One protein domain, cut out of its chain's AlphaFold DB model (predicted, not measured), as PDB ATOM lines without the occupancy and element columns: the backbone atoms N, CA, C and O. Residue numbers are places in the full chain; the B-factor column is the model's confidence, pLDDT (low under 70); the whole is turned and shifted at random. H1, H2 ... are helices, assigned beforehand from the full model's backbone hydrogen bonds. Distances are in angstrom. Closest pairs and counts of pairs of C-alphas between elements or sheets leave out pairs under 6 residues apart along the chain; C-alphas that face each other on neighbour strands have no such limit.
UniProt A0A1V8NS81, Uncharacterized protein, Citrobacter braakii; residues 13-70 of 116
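This is residues 13 to 70 of the 116 residues of an uncharacterized protein of Citrobacter braakii (UniProt A0A1V8NS81). A short helical hairpin, H1 folding back as H2, makes the body, and a long helix, H3, sticks out from the end of H2 as a free arm with residues 50 to 70. The arm makes much of the length: the C-alphas span 54 by 20 by 15 A. The printed part has 58 residues with three named helices, H1, H2 and H3 in that order, and no named strand; the class is all helix. The whole is extended, with a radius of gyration of the C-alphas of 16.1 A.

H1, residues 13 to 26, touches H2, residues 32 to 44, in a helical hairpin; their closest C-alphas, those of Gly 26 and Gly 34, are 4.0 A apart. They run opposite ways at a steep tilt of 38 degrees. H2 and H3, residues 47 to 68, meet only through their link. H1 and H3 are apart. Every O i to N i+4 pair is within hydrogen-bond range in H1 and H3, and 8 of 9 are in H2.

H1 begins at C-alpha 13 (42.037, -4.663, -53.281) and is 18.7 A long from first to last C-alpha. H2 measures 19.0 A. H3 measures 31.5 A and ends at C-alpha 68 (36.660, -18.121, -29.422).

The two C-alphas farthest apart, those of Arg 30 and Arg 70, are 54.4 A apart. Both links are tight, and the printed part has no cut. No printed residue is under pLDDT 70.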
ATOM      1  N   GLN A  13      41.997  -4.065 -51.950       93.38
ATOM      2  CA  GLN A  13      42.037  -4.663 -53.281       93.38
ATOM      3  C   GLN A  13      42.996  -3.892 -54.188       93.38
ATOM      4  O   GLN A  13      43.843  -4.512 -54.831       93.38
ATOM      5  N   ALA A  14      42.934  -2.559 -54.178       92.12
ATOM      6  CA  ALA A  14      43.889  -1.724 -54.896       92.12
ATOM      7  C   ALA A  14      45.320  -1.932 -54.382       92.12
ATOM      8  O   ALA A  14      46.238  -2.121 -55.181       92.12
ATOM      9  N   LEU A  15      45.518  -1.983 -53.058       93.56
ATOM     10  CA  LEU A  15      46.836  -2.246 -52.474       93.56
ATOM     11  C   LEU A  15      47.369  -3.632 -52.860       93.56
ATOM     12  O   LEU A  15      48.547  -3.759 -53.195       93.56
ATOM     13  N   ARG A  16      46.509  -4.660 -52.865       95.25
ATOM     14  CA  ARG A  16      46.875  -6.009 -53.319       95.25
ATOM     15  C   ARG A  16      47.299  -6.006 -54.784       95.25
ATOM     16  O   ARG A  16      48.329  -6.590 -55.092       95.25
ATOM     17  N   GLN A  17      46.560  -5.323 -55.658       95.75
ATOM     18  CA  GLN A  17      46.921  -5.233 -57.073       95.75
ATOM     19  C   GLN A  17      48.271  -4.536 -57.265       95.75
ATOM     20  O   GLN A  17      49.125  -5.048 -57.980       95.75
ATOM     21  N   LEU A  18      48.501  -3.412 -56.579       95.19
ATOM     22  CA  LEU A  18      49.777  -2.693 -56.644       95.19
ATOM     23  C   LEU A  18      50.952  -3.543 -56.139       95.19
ATOM     24  O   LEU A  18      52.026  -3.512 -56.737       95.19
ATOM     25  N   ALA A  19      50.749  -4.308 -55.062       95.19
ATOM     26  CA  ALA A  19      51.752  -5.228 -54.535       95.19
ATOM     27  C   ALA A  19      52.060  -6.363 -55.524       95.19
ATOM     28  O   ALA A  19      53.229  -6.670 -55.755       95.19
ATOM     29  N   THR A  20      51.030  -6.957 -56.133       96.38
ATOM     30  CA  THR A  20      51.173  -7.997 -57.159       96.38
ATOM     31  C   THR A  20      51.907  -7.463 -58.388       96.38
ATOM     32  O   THR A  20      52.894  -8.062 -58.802       96.38
ATOM     33  N   ASP A  21      51.514  -6.303 -58.915       94.12
ATOM     34  CA  ASP A  21      52.165  -5.690 -60.078       94.12
ATOM     35  C   ASP A  21      53.644  -5.383 -59.797       94.12
ATOM     36  O   ASP A  21      54.511  -5.628 -60.640       94.12
ATOM     37  N   ALA A  22      53.959  -4.856 -58.607       94.12
ATOM     38  CA  ALA A  22      55.335  -4.596 -58.188       94.12
ATOM     39  C   ALA A  22      56.142  -5.897 -58.036       94.12
ATOM     40  O   ALA A  22      57.301  -5.951 -58.445       94.12
ATOM     41  N   HIS A  23      55.532  -6.962 -57.512       93.81
ATOM     42  CA  HIS A  23      56.167  -8.271 -57.399       93.81
ATOM     43  C   HIS A  23      56.437  -8.906 -58.770       93.81
ATOM     44  O   HIS A  23      57.550  -9.347 -59.034       93.81
ATOM     45  N   GLU A  24      55.452  -8.921 -59.667       92.62
ATOM     46  CA  GLU A  24      55.551  -9.600 -60.961       92.62
ATOM     47  C   GLU A  24      56.386  -8.808 -61.974       92.62
ATOM     48  O   GLU A  24      57.278  -9.350 -62.630       92.62
ATOM     49  N   LEU A  25      56.121  -7.505 -62.108       91.62
ATOM     50  CA  LEU A  25      56.762  -6.661 -63.118       91.62
ATOM     51  C   LEU A  25      58.053  -6.028 -62.598       91.62
ATOM     52  O   LEU A  25      58.982  -5.802 -63.377       91.62
ATOM     53  N   GLY A  26      58.126  -5.725 -61.300       83.56
ATOM     54  CA  GLY A  26      59.244  -5.007 -60.687       83.56
ATOM     55  C   GLY A  26      60.547  -5.806 -60.607       83.56
ATOM     56  O   GLY A  26      61.618  -5.203 -60.522       83.56
ATOM     57  N   ILE A  27      60.484  -7.140 -60.707       86.44
ATOM     58  CA  ILE A  27      61.664  -8.021 -60.799       86.44
ATOM     59  C   ILE A  27      62.370  -7.866 -62.161       86.44
ATOM     60  O   ILE A  27      63.586  -8.062 -62.275       86.44
ATOM     61  N   ILE A  28      61.638  -7.462 -63.202       85.00
ATOM     62  CA  ILE A  28      62.163  -7.326 -64.561       85.00
ATOM     63  C   ILE A  28      62.954  -6.014 -64.676       85.00
ATOM     64  O   ILE A  28      62.414  -4.924 -64.882       85.00
ATOM     65  N   LYS A  29      64.283  -6.111 -64.550       74.12
ATOM     66  CA  LYS A  29      65.187  -4.953 -64.626       74.12
ATOM     67  C   LYS A  29      65.078  -4.240 -65.978       74.12
ATOM     68  O   LYS A  29      65.065  -4.876 -67.026       74.12
ATOM     69  N   ARG A  30      65.090  -2.900 -65.947       77.19
ATOM     70  CA  ARG A  30      65.006  -2.007 -67.127       77.19
ATOM     71  C   ARG A  30      63.702  -2.124 -67.926       77.19
ATOM     72  O   ARG A  30      63.613  -1.576 -69.020       77.19
ATOM     73  N   TYR A  31      62.680  -2.776 -67.375       84.50
ATOM     74  CA  TYR A  31      61.346  -2.768 -67.951       84.50
ATOM     75  C   TYR A  31      60.559  -1.569 -67.430       84.50
ATOM     76  O   TYR A  31      60.291  -1.458 -66.234       84.50
ATOM     77  N   THR A  32      60.170  -0.667 -68.330       90.44
ATOM     78  CA  THR A  32      59.483   0.584 -67.977       90.44
ATOM     79  C   THR A  32      58.235   0.343 -67.127       90.44
ATOM     80  O   THR A  32      58.019   1.062 -66.156       90.44
ATOM     81  N   LYS A  33      57.450  -0.706 -67.424       89.50
ATOM     82  CA  LYS A  33      56.261  -1.036 -66.621       89.50
ATOM     83  C   LYS A  33      56.614  -1.560 -65.225       89.50
ATOM     84  O   LYS A  33      55.887  -1.266 -64.290       89.50
ATOM     85  N   GLY A  34      57.730  -2.275 -65.069       91.25
ATOM     86  CA  GLY A  34      58.214  -2.732 -63.761       91.25
ATOM     87  C   GLY A  34      58.692  -1.586 -62.870       91.25
ATOM     88  O   GLY A  34      58.381  -1.539 -61.683       91.25
ATOM     89  N   ILE A  35      59.388  -0.609 -63.460       92.50
ATOM     90  CA  ILE A  35      59.784   0.623 -62.759       92.50
ATOM     91  C   ILE A  35      58.541   1.390 -62.296       92.50
ATOM     92  O   ILE A  35      58.491   1.858 -61.160       92.50
ATOM     93  N   GLU A  36      57.541   1.511 -63.167       93.75
ATOM     94  CA  GLU A  36      56.285   2.190 -62.856       93.75
ATOM     95  C   GLU A  36      55.481   1.458 -61.771       93.75
ATOM     96  O   GLU A  36      55.006   2.095 -60.833       93.75
ATOM     97  N   ALA A  37      55.391   0.125 -61.833       93.88
ATOM     98  CA  ALA A  37      54.732  -0.685 -60.810       93.88
ATOM     99  C   ALA A  37      55.374  -0.491 -59.424       93.88
ATOM    100  O   ALA A  37      54.677  -0.183 -58.458       93.88
ATOM    101  N   ASN A  38      56.709  -0.549 -59.341       93.50
ATOM    102  CA  ASN A  38      57.440  -0.293 -58.097       93.50
ATOM    103  C   ASN A  38      57.205   1.125 -57.558       93.50
ATOM    104  O   ASN A  38      57.025   1.299 -56.354       93.50
ATOM    105  N   LYS A  39      57.178   2.144 -58.429       94.19
ATOM    106  CA  LYS A  39      56.891   3.531 -58.024       94.19
ATOM    107  C   LYS A  39      55.484   3.680 -57.454       94.19
ATOM    108  O   LYS A  39      55.321   4.311 -56.412       94.19
ATOM    109  N   ARG A  40      54.480   3.102 -58.118       93.88
ATOM    110  CA  ARG A  40      53.082   3.163 -57.665       93.88
ATOM    111  C   ARG A  40      52.895   2.467 -56.327       93.88
ATOM    112  O   ARG A  40      52.238   3.018 -55.452       93.88
ATOM    113  N   PHE A  41      53.508   1.299 -56.148       94.81
ATOM    114  CA  PHE A  41      53.472   0.598 -54.871       94.81
ATOM    115  C   PHE A  41      54.164   1.410 -53.765       94.81
ATOM    116  O   PHE A  41      53.557   1.676 -52.730       94.81
ATOM    117  N   ALA A  42      55.381   1.910 -54.007       94.38
ATOM    118  CA  ALA A  42      56.124   2.717 -53.037       94.38
ATOM    119  C   ALA A  42      55.399   4.014 -52.629       94.38
ATOM    120  O   ALA A  42      55.537   4.455 -51.492       94.38
ATOM    121  N   ALA A  43      54.608   4.612 -53.524       94.06
ATOM    122  CA  ALA A  43      53.819   5.804 -53.217       94.06
ATOM    123  C   ALA A  43      52.690   5.541 -52.201       94.06
ATOM    124  O   ALA A  43      52.291   6.458 -51.486       94.06
ATOM    125  N   ILE A  44      52.179   4.307 -52.135       91.19
ATOM    126  CA  ILE A  44      51.072   3.931 -51.246       91.19
ATOM    127  C   ILE A  44      51.576   3.281 -49.955       91.19
ATOM    128  O   ILE A  44      50.917   3.411 -48.926       91.19
ATOM    129  N   VAL A  45      52.741   2.624 -49.953       92.06
ATOM    130  CA  VAL A  45      53.337   2.017 -48.745       92.06
ATOM    131  C   VAL A  45      53.996   3.092 -47.873       92.06
ATOM    132  O   VAL A  45      55.214   3.185 -47.739       92.06
ATOM    133  N   THR A  46      53.160   3.942 -47.286       93.19
ATOM    134  CA  THR A  46      53.558   4.971 -46.321       93.19
ATOM    135  C   THR A  46      53.482   4.423 -44.891       93.19
ATOM    136  O   THR A  46      52.765   3.445 -44.659       93.19
ATOM    137  N   PRO A  47      54.136   5.058 -43.898       95.38
ATOM    138  CA  PRO A  47      53.955   4.690 -42.494       95.38
ATOM    139  C   PRO A  47      52.483   4.652 -42.061       95.38
ATOM    140  O   PRO A  47      52.097   3.762 -41.315       95.38
ATOM    141  N   LEU A  48      51.643   5.560 -42.577       92.12
ATOM    142  CA  LEU A  48      50.204   5.578 -42.285       92.12
ATOM    143  C   LEU A  48      49.488   4.332 -42.818       92.12
ATOM    144  O   LEU A  48      48.661   3.757 -42.120       92.12
ATOM    145  N   THR A  49      49.830   3.891 -44.027       91.75
ATOM    146  CA  THR A  49      49.267   2.669 -44.619       91.75
ATOM    147  C   THR A  49      49.689   1.426 -43.839       91.75
ATOM    148  O   THR A  49      48.886   0.517 -43.657       91.75
ATOM    149  N   VAL A  50      50.936   1.386 -43.359       93.56
ATOM    150  CA  VAL A  50      51.430   0.281 -42.523       93.56
ATOM    151  C   VAL A  50      50.711   0.254 -41.175       93.56
ATOM    152  O   VAL A  50      50.280  -0.817 -40.761       93.56
ATOM    153  N   LEU A  51      50.529   1.407 -40.525       94.81
ATOM    154  CA  LEU A  51      49.765   1.501 -39.276       94.81
ATOM    155  C   LEU A  51      48.322   1.028 -39.473       94.81
ATOM    156  O   LEU A  51      47.896   0.126 -38.769       94.81
ATOM    157  N   ALA A  52      47.630   1.507 -40.511       91.94
ATOM    158  CA  ALA A  52      46.270   1.063 -40.812       91.94
ATOM    159  C   ALA A  52      46.158  -0.463 -41.023       91.94
ATOM    160  O   ALA A  52      45.188  -1.074 -40.582       91.94
ATOM    161  N   LEU A  53      47.146  -1.100 -41.666       93.81
ATOM    162  CA  LEU A  53      47.181  -2.563 -41.807       93.81
ATOM    163  C   LEU A  53      47.379  -3.281 -40.465       93.81
ATOM    164  O   LEU A  53      46.781  -4.335 -40.257       93.81
ATOM    165  N   LEU A  54      48.214  -2.732 -39.577       95.81
ATOM    166  CA  LEU A  54      48.428  -3.264 -38.230       95.81
ATOM    167  C   LEU A  54      47.170  -3.113 -37.369       95.81
ATOM    168  O   LEU A  54      46.744  -4.088 -36.762       95.81
ATOM    169  N   ASP A  55      46.521  -1.951 -37.398       94.56
ATOM    170  CA  ASP A  55      45.279  -1.707 -36.659       94.56
ATOM    171  C   ASP A  55      44.148  -2.643 -37.122       94.56
ATOM    172  O   ASP A  55      43.401  -3.186 -36.306       94.56
ATOM    173  N   GLU A  56      44.026  -2.882 -38.435       94.06
ATOM    174  CA  GLU A  56      43.072  -3.859 -38.972       94.06
ATOM    175  C   GLU A  56      43.395  -5.296 -38.534       94.06
ATOM    176  O   GLU A  56      42.472  -6.069 -38.256       94.06
ATOM    177  N   LEU A  57      44.681  -5.662 -38.465       95.56
ATOM    178  CA  LEU A  57      45.120  -6.981 -38.008       95.56
ATOM    179  C   LEU A  57      44.804  -7.182 -36.522       95.56
ATOM    180  O   LEU A  57      44.139  -8.155 -36.175       95.56
ATOM    181  N   GLU A  58      45.193  -6.237 -35.667       96.69
ATOM    182  CA  GLU A  58      44.921  -6.279 -34.226       96.69
ATOM    183  C   GLU A  58      43.410  -6.317 -33.940       96.69
ATOM    184  O   GLU A  58      42.940  -7.059 -33.073       96.69
ATOM    185  N   ALA A  59      42.608  -5.566 -34.705       94.81
ATOM    186  CA  ALA A  59      41.152  -5.610 -34.603       94.81
ATOM    187  C   ALA A  59      40.577  -6.982 -35.003       94.81
ATOM    188  O   ALA A  59      39.643  -7.471 -34.356       94.81
ATOM    189  N   ALA A  60      41.124  -7.618 -36.044       95.06
ATOM    190  CA  ALA A  60      40.720  -8.956 -36.464       95.06
ATOM    191  C   ALA A  60      41.106 -10.022 -35.426       95.06
ATOM    192  O   ALA A  60      40.267 -10.851 -35.075       95.06
ATOM    193  N   GLU A  61      42.322  -9.966 -34.883       97.19
ATOM    194  CA  GLU A  61      42.797 -10.856 -33.816       97.19
ATOM    195  C   GLU A  61      41.938 -10.728 -32.559       97.19
ATOM    196  O   GLU A  61      41.469 -11.729 -32.014       97.19
ATOM    197  N   LYS A  62      41.627  -9.493 -32.147       96.81
ATOM    198  CA  LYS A  62      40.702  -9.242 -31.041       96.81
ATOM    199  C   LYS A  62      39.330  -9.853 -31.311       96.81
ATOM    200  O   LYS A  62      38.749 -10.474 -30.422       96.81
ATOM    201  N   ARG A  63      38.800  -9.702 -32.531       95.88
ATOM    202  CA  ARG A  63      37.498 -10.269 -32.891       95.88
ATOM    203  C   ARG A  63      37.510 -11.798 -32.884       95.88
ATOM    204  O   ARG A  63      36.518 -12.395 -32.475       95.88
ATOM    205  N   ILE A  64      38.602 -12.423 -33.319       94.19
ATOM    206  CA  ILE A  64      38.785 -13.877 -33.243       94.19
ATOM    207  C   ILE A  64      38.783 -14.319 -31.779       94.19
ATOM    208  O   ILE A  64      37.961 -15.156 -31.418       94.19
ATOM    209  N   ALA A  65      39.580 -13.680 -30.919       93.62
ATOM    210  CA  ALA A  65      39.623 -13.999 -29.493       93.62
ATOM    211  C   ALA A  65      38.250 -13.834 -28.813       93.62
ATOM    212  O   ALA A  65      37.838 -14.671 -28.012       93.62
ATOM    213  N   GLU A  66      37.494 -12.784 -29.158       92.69
ATOM    214  CA  GLU A  66      36.117 -12.605 -28.685       92.69
ATOM    215  C   GLU A  66      35.191 -13.742 -29.128       92.69
ATOM    216  O   GLU A  66      34.340 -14.163 -28.349       92.69
ATOM    217  N   LEU A  67      35.318 -14.205 -30.376       90.25
ATOM    218  CA  LEU A  67      34.508 -15.292 -30.923       90.25
ATOM    219  C   LEU A  67      34.866 -16.641 -30.291       90.25
ATOM    220  O   LEU A  67      33.951 -17.390 -29.961       90.25
ATOM    221  N   GLU A  68      36.152 -16.913 -30.083       89.00
ATOM    222  CA  GLU A  68      36.660 -18.121 -29.422       89.00
ATOM    223  C   GLU A  68      36.293 -18.162 -27.933       89.00
ATOM    224  O   GLU A  68      36.026 -19.224 -27.381       89.00
ATOM    225  N   ALA A  69      36.192 -17.004 -27.276       89.62
ATOM    226  CA  ALA A  69      35.746 -16.908 -25.887       89.62
ATOM    227  C   ALA A  69      34.216 -17.018 -25.715       89.62
ATOM    228  O   ALA A  69      33.710 -16.932 -24.587       89.62
ATOM    229  N   ARG A  70      33.438 -17.167 -26.799       88.75
ATOM    230  CA  ARG A  70      31.975 -17.238 -26.704       88.75
ATOM    231  C   ARG A  70      31.545 -18.503 -25.982       88.75
ATOM    232  O   ARG A  70      31.861 -19.623 -26.368       88.75
TER     233      ARG A  70